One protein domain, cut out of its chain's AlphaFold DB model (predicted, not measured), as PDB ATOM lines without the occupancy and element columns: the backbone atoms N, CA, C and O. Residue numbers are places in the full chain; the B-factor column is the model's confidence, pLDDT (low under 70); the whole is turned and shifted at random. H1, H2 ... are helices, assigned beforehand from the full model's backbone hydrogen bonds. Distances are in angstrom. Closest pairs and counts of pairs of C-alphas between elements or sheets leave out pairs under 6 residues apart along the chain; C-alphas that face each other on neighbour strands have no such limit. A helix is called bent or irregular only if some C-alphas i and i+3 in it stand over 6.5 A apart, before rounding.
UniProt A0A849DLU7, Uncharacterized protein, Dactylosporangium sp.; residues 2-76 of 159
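This is residues 2 to 76 of the 159 residues of an uncharacterized protein of Dactylosporangium sp. (UniProt A0A849DLU7). Two long helices, H4 and H2, come near each other at a corner to make an open L, and the stretch that holds the short helix H3 runs from the far end of H2 to the beginning of H4 as a loose strap round a hollow middle. The small helix H1 packs on H2, on the side away from H4. The printed part has 75 residues, with four named helices, H1, H2, H3 and H4 in chain order, and no named strand; its class is all helix. The whole is loose, with a radius of gyration of the C-alphas of 14.8 A, and the C-alphas span 43 by 31 by 18 A along their three main axes.

Begin at H4, residues 53 to 74, the longest helix, which has a kink of 27 degrees near residue 68. It is irregular, but only just: C-alphas 69 and 72 are 6.6 A apart. Look next at H2, residues 16 to 30, which is close to H4 but not clearly touching it; their closest C-alphas are those of Leu 17 and Gln 68, 7.8 A apart. Their lines are about perpendicular, at 87 degrees. On H2, find Arg 19: its C-alpha is 6.2 A from that of Ile 6, the closest pair between H2 and H1, residues 2 to 6, and these two helices touch. H3, residues 37 to 43, is apart from H1, H2 and H4, and H1 is apart from H4. In H1, H2 and H3 every O i to N i+4 pair is within hydrogen-bond range; in H4 it is 16 of 18.

Find C-alpha 53 at (162.157, 143.275, 189.259); from there H4 runs 31.1 A to C-alpha 74 at (168.576, 113.836, 181.488). H2 begins at C-alpha 16, at (178.127, 122.588, 187.399), and ends 21.1 A away at C-alpha 30. H3 spans 9.7 A from Leu 37 to Arg 43, and H1 spans 6.8 A from Gln 2 to Ile 6.

Look for the two C-alphas farthest apart at Arg 4 and Glu 50, 43.6 A from each other. The printed part, residues 2 to 76, has no cut, and its three links are short but not tight. Residues 37 to 46, of which 37 to 43 belong to H3, stand free, as do residues 48 to 55, of which 53 to 55 belong to H4, and residues 57 to 63 of H4. In the B-factor column, the mean pLDDT of the printed part is 73.5; the values under 70 are at residue 2, residue 28 and residues 31 to 48, and the mean for H3 is 50.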
ATOM      1  N   GLN A   2     190.522 127.010 177.052       66.69
ATOM      2  CA  GLN A   2     189.483 127.192 178.085       66.69
ATOM      3  C   GLN A   2     188.588 125.955 178.325       66.69
ATOM      4  O   GLN A   2     188.328 125.624 179.478       66.69
ATOM      5  N   LEU A   3     188.203 125.221 177.268       72.56
ATOM      6  CA  LEU A   3     187.419 123.976 177.378       72.56
ATOM      7  C   LEU A   3     188.182 122.838 178.081       72.56
ATOM      8  O   LEU A   3     187.610 122.112 178.882       72.56
ATOM      9  N   ARG A   4     189.503 122.737 177.871       78.25
ATOM     10  CA  ARG A   4     190.344 121.758 178.585       78.25
ATOM     11  C   ARG A   4     190.368 122.012 180.097       78.25
ATOM     12  O   ARG A   4     190.486 121.070 180.865       78.25
ATOM     13  N   ARG A   5     190.222 123.273 180.521       79.75
ATOM     14  CA  ARG A   5     190.259 123.675 181.937       79.75
ATOM     15  C   ARG A   5     188.960 123.380 182.691       79.75
ATOM     16  O   ARG A   5     188.997 123.222 183.903       79.75
ATOM     17  N   ILE A   6     187.816 123.345 182.004       82.00
ATOM     18  CA  ILE A   6     186.521 123.021 182.633       82.00
ATOM     19  C   ILE A   6     186.265 121.507 182.719       82.00
ATOM     20  O   ILE A   6     185.391 121.097 183.482       82.00
ATOM     21  N   GLY A   7     187.063 120.701 182.005       81.94
ATOM     22  CA  GLY A   7     186.951 119.242 181.931       81.94
ATOM     23  C   GLY A   7     185.905 118.768 180.913       81.94
ATOM     24  O   GLY A   7     185.172 119.590 180.360       81.94
ATOM     25  N   PRO A   8     185.833 117.456 180.628       80.25
ATOM     26  CA  PRO A   8     184.775 116.904 179.791       80.25
ATOM     27  C   PRO A   8     183.422 116.910 180.535       80.25
ATOM     28  O   PRO A   8     183.388 116.693 181.750       80.25
ATOM     29  N   PRO A   9     182.295 117.157 179.843       80.12
ATOM     30  CA  PRO A   9     180.970 116.863 180.385       80.12
ATOM     31  C   PRO A   9     180.768 115.334 180.519       80.12
ATOM     32  O   PRO A   9     181.472 114.579 179.849       80.12
ATOM     33  N   PRO A  10     179.798 114.855 181.324       80.31
ATOM     34  CA  PRO A  10     178.791 115.619 182.061       80.31
ATOM     35  C   PRO A  10     179.341 116.332 183.307       80.31
ATOM     36  O   PRO A  10     180.051 115.750 184.123       80.31
ATOM     37  N   TYR A  11     178.965 117.602 183.504       83.00
ATOM     38  CA  TYR A  11     179.339 118.337 184.717       83.00
ATOM     39  C   TYR A  11     178.392 117.996 185.872       83.00
ATOM     40  O   TYR A  11     177.197 118.303 185.827       83.00
ATOM     41  N   THR A  12     178.940 117.414 186.935       78.19
ATOM     42  CA  THR A  12     178.215 117.045 188.157       78.19
ATOM     43  C   THR A  12     178.687 117.870 189.362       78.19
ATOM     44  O   THR A  12     179.692 118.582 189.306       78.19
ATOM     45  N   GLY A  13     177.920 117.823 190.456       76.75
ATOM     46  CA  GLY A  13     178.291 118.456 191.724       76.75
ATOM     47  C   GLY A  13     178.238 119.992 191.750       76.75
ATOM     48  O   GLY A  13     177.561 120.651 190.950       76.75
ATOM     49  N   ARG A  14     178.931 120.569 192.742       75.75
ATOM     50  CA  ARG A  14     178.962 122.013 193.022       75.75
ATOM     51  C   ARG A  14     179.632 122.769 191.867       75.75
ATOM     52  O   ARG A  14     180.679 122.370 191.370       75.75
ATOM     53  N   GLY A  15     179.023 123.869 191.425       77.25
ATOM     54  CA  GLY A  15     179.561 124.696 190.335       77.25
ATOM     55  C   GLY A  15     179.274 124.190 188.914       77.25
ATOM     56  O   GLY A  15     179.691 124.836 187.954       77.25
ATOM     57  N   ARG A  16     178.511 123.099 188.734       80.00
ATOM     58  CA  ARG A  16     178.127 122.588 187.399       80.00
ATOM     59  C   ARG A  16     177.477 123.639 186.495       80.00
ATOM     60  O   ARG A  16     177.782 123.684 185.312       80.00
ATOM     61  N   LEU A  17     176.627 124.511 187.047       78.12
ATOM     62  CA  LEU A  17     175.947 125.561 186.280       78.12
ATOM     63  C   LEU A  17     176.947 126.560 185.697       78.12
ATOM     64  O   LEU A  17     176.794 126.987 184.560       78.12
ATOM     65  N   VAL A  18     178.003 126.877 186.448       81.25
ATOM     66  CA  VAL A  18     179.087 127.745 185.981       81.25
ATOM     67  C   VAL A  18     179.860 127.059 184.855       81.25
ATOM     68  O   VAL A  18     180.144 127.690 183.842       81.25
ATOM     69  N   ARG A  19     180.149 125.756 184.977       82.38
ATOM     70  CA  ARG A  19     180.813 124.986 183.909       82.38
ATOM     71  C   ARG A  19     179.953 124.901 182.644       82.38
ATOM     72  O   ARG A  19     180.474 125.123 181.556       82.38
ATOM     73  N   TYR A  20     178.643 124.681 182.782       78.44
ATOM     74  CA  TYR A  20     177.694 124.728 181.665       78.44
ATOM     75  C   TYR A  20     177.587 126.124 181.039       78.44
ATOM     76  O   TYR A  20     177.610 126.233 179.820       78.44
ATOM     77  N   ALA A  21     177.554 127.195 181.835       79.06
ATOM     78  CA  ALA A  21     177.553 128.566 181.320       79.06
ATOM     79  C   ALA A  21     178.849 128.895 180.560       79.06
ATOM     80  O   ALA A  21     178.820 129.533 179.509       79.06
ATOM     81  N   LEU A  22     179.997 128.423 181.058       82.12
ATOM     82  CA  LEU A  22     181.281 128.556 180.371       82.12
ATOM     83  C   LEU A  22     181.320 127.740 179.077       82.12
ATOM     84  O   LEU A  22     181.838 128.237 178.081       82.12
ATOM     85  N   LEU A  23     180.775 126.521 179.068       80.00
ATOM     86  CA  LEU A  23     180.630 125.721 177.851       80.00
ATOM     87  C   LEU A  23     179.763 126.463 176.829       80.00
ATOM     88  O   LEU A  23     180.238 126.713 175.726       80.00
ATOM     89  N   ALA A  24     178.556 126.885 177.217       75.25
ATOM     90  CA  ALA A  24     177.626 127.610 176.356       75.25
ATOM     91  C   ALA A  24     178.275 128.864 175.756       75.25
ATOM     92  O   ALA A  24     178.247 129.050 174.546       75.25
ATOM     93  N   ARG A  25     178.968 129.668 176.572       75.94
ATOM     94  CA  ARG A  25     179.706 130.850 176.103       75.94
ATOM     95  C   ARG A  25     180.809 130.509 175.097       75.94
ATOM     96  O   ARG A  25     181.064 131.294 174.190       75.94
ATOM     97  N   ASN A  26     181.516 129.395 175.274       76.06
ATOM     98  CA  ASN A  26     182.569 128.990 174.341       76.06
ATOM     99  C   ASN A  26     181.992 128.439 173.034       76.06
ATOM    100  O   ASN A  26     182.530 128.752 171.979       76.06
ATOM    101  N   VAL A  27     180.896 127.680 173.099       73.56
ATOM    102  CA  VAL A  27     180.159 127.213 171.914       73.56
ATOM    103  C   VAL A  27     179.635 128.404 171.113       73.56
ATOM    104  O   VAL A  27     179.884 128.475 169.918       73.56
ATOM    105  N   ALA A  28     179.037 129.388 171.788       69.56
ATOM    106  CA  ALA A  28     178.577 130.648 171.199       69.56
ATOM    107  C   ALA A  28     179.662 131.316 170.341       69.56
ATOM    108  O   ALA A  28     179.474 131.587 169.160       69.56
ATOM    109  N   LYS A  29     180.854 131.486 170.926       73.19
ATOM    110  CA  LYS A  29     182.009 132.083 170.247       73.19
ATOM    111  C   LYS A  29     182.446 131.308 169.006       73.19
ATOM    112  O   LYS A  29     182.841 131.935 168.034       73.19
ATOM    113  N   VAL A  30     182.430 129.976 169.058       71.00
ATOM    114  CA  VAL A  30     182.823 129.129 167.919       71.00
ATOM    115  C   VAL A  30     181.795 129.218 166.795       71.00
ATOM    116  O   VAL A  30     182.180 129.283 165.636       71.00
ATOM    117  N   LEU A  31     180.509 129.271 167.138       65.69
ATOM    118  CA  LEU A  31     179.417 129.392 166.175       65.69
ATOM    119  C   LEU A  31     179.257 130.815 165.611       65.69
ATOM    120  O   LEU A  31     178.359 131.047 164.815       65.69
ATOM    121  N   GLY A  32     180.082 131.784 166.034       62.53
ATOM    122  CA  GLY A  32     179.910 133.194 165.659       62.53
ATOM    123  C   GLY A  32     178.600 133.804 166.177       62.53
ATOM    124  O   GLY A  32     178.187 134.872 165.736       62.53
ATOM    125  N   GLU A  33     177.946 133.134 167.123       61.50
ATOM    126  CA  GLU A  33     176.622 133.466 167.623       61.50
ATOM    127  C   GLU A  33     176.710 134.038 169.040       61.50
ATOM    128  O   GLU A  33     177.383 133.493 169.916       61.50
ATOM    129  N   ASP A  34     175.976 135.116 169.323       56.72
ATOM    130  CA  ASP A  34     175.814 135.583 170.700       56.72
ATOM    131  C   ASP A  34     174.728 134.755 171.403       56.72
ATOM    132  O   ASP A  34     173.562 135.131 171.432       56.72
ATOM    133  N   LEU A  35     175.091 133.606 171.981       56.31
ATOM    134  CA  LEU A  35     174.220 132.836 172.894       56.31
ATOM    135  C   LEU A  35     174.109 133.474 174.290       56.31
ATOM    136  O   LEU A  35     173.652 132.840 175.246       56.31
ATOM    137  N   GLY A  36     174.603 134.699 174.459       52.44
ATOM    138  CA  GLY A  36     174.583 135.396 175.726       52.44
ATOM    139  C   GLY A  36     173.178 135.794 176.175       52.44
ATOM    140  O   GLY A  36     172.196 135.814 175.428       52.44
ATOM    141  N   LEU A  37     173.115 136.214 177.440       47.25
ATOM    142  CA  LEU A  37     171.962 136.898 178.026       47.25
ATOM    143  C   LEU A  37     171.374 138.030 177.148       47.25
ATOM    144  O   LEU A  37     170.155 138.177 177.189       47.25
ATOM    145  N   PRO A  38     172.148 138.801 176.349       45.91
ATOM    146  CA  PRO A  38     171.601 139.867 175.504       45.91
ATOM    147  C   PRO A  38     170.666 139.374 174.393       45.91
ATOM    148  O   PRO A  38     169.611 139.974 174.186       45.91
ATOM    149  N   ARG A  39     170.988 138.268 173.703       51.88
ATOM    150  CA  ARG A  39     170.066 137.670 172.720       51.88
ATOM    151  C   ARG A  39     168.848 137.055 173.391       51.88
ATOM    152  O   ARG A  39     167.740 137.289 172.926       51.88
ATOM    153  N   LEU A  40     169.027 136.338 174.503       50.34
ATOM    154  CA  LEU A  40     167.912 135.824 175.311       50.34
ATOM    155  C   LEU A  40     166.967 136.955 175.748       50.34
ATOM    156  O   LEU A  40     165.757 136.798 175.651       50.34
ATOM    157  N   ALA A  41     167.516 138.102 176.157       49.75
ATOM    158  CA  ALA A  41     166.752 139.286 176.540       49.75
ATOM    159  C   ALA A  41     166.032 139.945 175.349       49.75
ATOM    160  O   ALA A  41     164.877 140.336 175.489       49.75
ATOM    161  N   ARG A  42     166.669 140.026 174.170       52.44
ATOM    162  CA  ARG A  42     166.006 140.471 172.927       52.44
ATOM    163  C   ARG A  42     164.873 139.529 172.512       52.44
ATOM    164  O   ARG A  42     163.848 139.991 172.030       52.44
ATOM    165  N   ARG A  43     165.045 138.223 172.726       52.28
ATOM    166  CA  ARG A  43     164.076 137.177 172.368       52.28
ATOM    167  C   ARG A  43     162.860 137.140 173.296       52.28
ATOM    168  O   ARG A  43     161.798 136.703 172.876       52.28
ATOM    169  N   THR A  44     162.998 137.610 174.536       53.62
ATOM    170  CA  THR A  44     161.895 137.705 175.508       53.62
ATOM    171  C   THR A  44     161.039 138.968 175.374       53.62
ATOM    172  O   THR A  44     160.105 139.129 176.152       53.62
ATOM    173  N   GLY A  45     161.334 139.848 174.408       54.16
ATOM    174  CA  GLY A  45     160.596 141.097 174.204       54.16
ATOM    175  C   GLY A  45     160.772 142.114 175.344       54.16
ATOM    176  O   GLY A  45     161.497 141.856 176.314       54.16
ATOM    177  N   PRO A  46     160.155 143.306 175.234       59.78
ATOM    178  CA  PRO A  46     160.081 144.240 176.350       59.78
ATOM    179  C   PRO A  46     159.406 143.551 177.538       59.78
ATOM    180  O   PRO A  46     158.432 142.818 177.365       59.78
ATOM    181  N   ARG A  47     159.936 143.767 178.750       64.75
ATOM    182  CA  ARG A  47     159.306 143.220 179.954       64.75
ATOM    183  C   ARG A  47     157.888 143.779 180.042       64.75
ATOM    184  O   ARG A  47     157.753 145.005 180.029       64.75
ATOM    185  N   PRO A  48     156.875 142.915 180.152       67.94
ATOM    186  CA  PRO A  48     155.528 143.372 180.417       67.94
ATOM    187  C   PRO A  48     155.508 144.242 181.686       67.94
ATOM    188  O   PRO A  48     156.239 143.926 182.636       67.94
ATOM    189  N   PRO A  49     154.750 145.350 181.712       70.56
ATOM    190  CA  PRO A  49     154.723 146.274 182.848       70.56
ATOM    191  C   PRO A  49     154.300 145.599 184.164       70.56
ATOM    192  O   PRO A  49     154.671 146.066 185.237       70.56
ATOM    193  N   GLU A  50     153.590 144.474 184.088       76.94
ATOM    194  CA  GLU A  50     153.175 143.651 185.224       76.94
ATOM    195  C   GLU A  50     154.313 142.863 185.902       76.94
ATOM    196  O   GLU A  50     154.152 142.395 187.028       76.94
ATOM    197  N   LEU A  51     155.474 142.705 185.256       76.56
ATOM    198  CA  LEU A  51     156.588 141.923 185.797       76.56
ATOM    199  C   LEU A  51     157.506 142.792 186.655       76.56
ATOM    200  O   LEU A  51     158.330 143.567 186.156       76.56
ATOM    201  N   THR A  52     157.443 142.600 187.974       80.56
ATOM    202  CA  THR A  52     158.341 143.320 188.876       80.56
ATOM    203  C   THR A  52     159.790 142.839 188.730       80.56
ATOM    204  O   THR A  52     160.102 141.723 188.287       80.56
ATOM    205  N   ARG A  53     160.740 143.678 189.164       78.06
ATOM    206  CA  ARG A  53     162.157 143.275 189.259       78.06
ATOM    207  C   ARG A  53     162.333 142.051 190.166       78.06
ATOM    208  O   ARG A  53     163.193 141.214 189.897       78.06
ATOM    209  N   LEU A  54     161.506 141.932 191.205       81.31
ATOM    210  CA  LEU A  54     161.522 140.806 192.132       81.31
ATOM    211  C   LEU A  54     161.063 139.510 191.454       81.31
ATOM    212  O   LEU A  54     161.700 138.472 191.630       81.31
ATOM    213  N   ASP A  55     160.029 139.576 190.618       81.88
ATOM    214  CA  ASP A  55     159.541 138.422 189.852       81.88
ATOM    215  C   ASP A  55     160.577 137.941 188.842       81.88
ATOM    216  O   ASP A  55     160.784 136.739 188.679       81.88
ATOM    217  N   THR A  56     161.331 138.869 188.248       78.38
ATOM    218  CA  THR A  56     162.473 138.522 187.395       78.38
ATOM    219  C   THR A  56     163.508 137.699 188.169       78.38
ATOM    220  O   THR A  56     163.937 136.642 187.700       78.38
ATOM    221  N   VAL A  57     163.906 138.147 189.366       76.56
ATOM    222  CA  VAL A  57     164.885 137.433 190.208       76.56
ATOM    223  C   VAL A  57     164.353 136.063 190.627       76.56
ATOM    224  O   VAL A  57     165.059 135.061 190.486       76.56
ATOM    225  N   ARG A  58     163.096 135.990 191.076       83.44
ATOM    226  CA  ARG A  58     162.434 134.730 191.446       83.44
ATOM    227  C   ARG A  58     162.356 133.764 190.266       83.44
ATOM    228  O   ARG A  58     162.689 132.592 190.426       83.44
ATOM    229  N   GLY A  59     162.018 134.249 189.072       80.50
ATOM    230  CA  GLY A  59     161.986 133.451 187.846       80.50
ATOM    231  C   GLY A  59     163.366 132.925 187.438       80.50
ATOM    232  O   GLY A  59     163.503 131.774 187.018       80.50
ATOM    233  N   TRP A  60     164.424 133.724 187.601       77.00
ATOM    234  CA  TRP A  60     165.801 133.258 187.403       77.00
ATOM    235  C   TRP A  60     166.196 132.173 188.411       77.00
ATOM    236  O   TRP A  60     166.680 131.118 187.999       77.00
ATOM    237  N   LEU A  61     165.954 132.387 189.706       80.31
ATOM    238  CA  LEU A  61     166.257 131.406 190.753       80.31
ATOM    239  C   LEU A  61     165.474 130.101 190.564       80.31
ATOM    240  O   LEU A  61     166.050 129.018 190.683       80.31
ATOM    241  N   GLY A  62     164.192 130.203 190.208       81.88
ATOM    242  CA  GLY A  62     163.337 129.064 189.886       81.88
ATOM    243  C   GLY A  62     163.911 128.235 188.740       81.88
ATOM    244  O   GLY A  62     164.139 127.038 188.907       81.88
ATOM    245  N   ARG A  63     164.263 128.874 187.614       80.31
ATOM    246  CA  ARG A  63     164.921 128.189 186.488       80.31
ATOM    247  C   ARG A  63     166.214 127.504 186.914       80.31
ATOM    248  O   ARG A  63     166.406 126.334 186.596       80.31
ATOM    249  N   LEU A  64     167.082 128.184 187.664       78.44
ATOM    250  CA  LEU A  64     168.331 127.584 188.141       78.44
ATOM    251  C   LEU A  64     168.079 126.346 189.012       78.44
ATOM    252  O   LEU A  64     168.758 125.334 188.832       78.44
ATOM    253  N   ARG A  65     167.096 126.395 189.917       81.69
ATOM    254  CA  ARG A  65     166.715 125.257 190.765       81.69
ATOM    255  C   ARG A  65     166.166 124.092 189.938       81.69
ATOM    256  O   ARG A  65     166.565 122.952 190.157       81.69
ATOM    257  N   THR A  66     165.327 124.373 188.947       83.62
ATOM    258  CA  THR A  66     164.782 123.356 188.040       83.62
ATOM    259  C   THR A  66     165.879 122.697 187.205       83.62
ATOM    260  O   THR A  66     165.967 121.470 187.162       83.62
ATOM    261  N   LEU A  67     166.781 123.486 186.609       81.06
ATOM    262  CA  LEU A  67     167.916 122.964 185.837       81.06
ATOM    263  C   LEU A  67     168.796 122.048 186.694       81.06
ATOM    264  O   LEU A  67     169.238 120.995 186.238       81.06
ATOM    265  N   GLN A  68     169.007 122.410 187.961       79.12
ATOM    266  CA  GLN A  68     169.756 121.599 188.914       79.12
ATOM    267  C   GLN A  68     169.120 120.230 189.210       79.12
ATOM    268  O   GLN A  68     169.850 119.275 189.491       79.12
ATOM    269  N   LEU A  69     167.794 120.126 189.163       83.50
ATOM    270  CA  LEU A  69     167.076 118.880 189.427       83.50
ATOM    271  C   LEU A  69     166.947 118.010 188.171       83.50
ATOM    272  O   LEU A  69     167.108 116.793 188.251       83.50
ATOM    273  N   ILE A  70     166.688 118.626 187.016       84.38
ATOM    274  CA  ILE A  70     166.370 117.909 185.775       84.38
ATOM    275  C   ILE A  70     167.628 117.411 185.053       84.38
ATOM    276  O   ILE A  70     167.665 116.257 184.630       84.38
ATOM    277  N   TYR A  71     168.683 118.227 184.936       81.38
ATOM    278  CA  TYR A  71     169.861 117.866 184.129       81.38
ATOM    279  C   TYR A  71     170.530 116.545 184.540       81.38
ATOM    280  O   TYR A  71     170.863 115.765 183.653       81.38
ATOM    281  N   PRO A  72     170.698 116.224 185.839       82.81
ATOM    282  CA  PRO A  72     171.255 114.931 186.242       82.81
ATOM    283  C   PRO A  72     170.417 113.732 185.796       82.81
ATOM    284  O   PRO A  72     170.965 112.657 185.579       82.81
ATOM    285  N   ARG A  73     169.094 113.901 185.676       85.12
ATOM    286  CA  ARG A  73     168.201 112.850 185.179       85.12
ATOM    287  C   ARG A  73     168.330 112.712 183.666       85.12
ATOM    288  O   ARG A  73     168.500 111.599 183.189       85.12
ATOM    289  N   LEU A  74     168.355 113.834 182.939       85.12
ATOM    290  CA  LEU A  74     168.576 113.836 181.488       85.12
ATOM    291  C   LEU A  74     169.920 113.206 181.099       85.12
ATOM    292  O   LEU A  74     169.986 112.504 180.104       85.12
ATOM    293  N   GLN A  75     170.972 113.389 181.902       83.19
ATOM    294  CA  GLN A  75     172.286 112.771 181.660       83.19
ATOM    295  C   GLN A  75     172.278 111.235 181.707       83.19
ATOM    296  O   GLN A  75     173.216 110.620 181.214       83.19
ATOM    297  N   ARG A  76     171.271 110.618 182.334       86.69
ATOM    298  CA  ARG A  76     171.127 109.154 182.409       86.69
ATOM    299  C   ARG A  76     170.234 108.595 181.301       86.69
ATOM    300  O   ARG A  76     170.118 107.379 181.176       86.69
TER     301      ARG A  76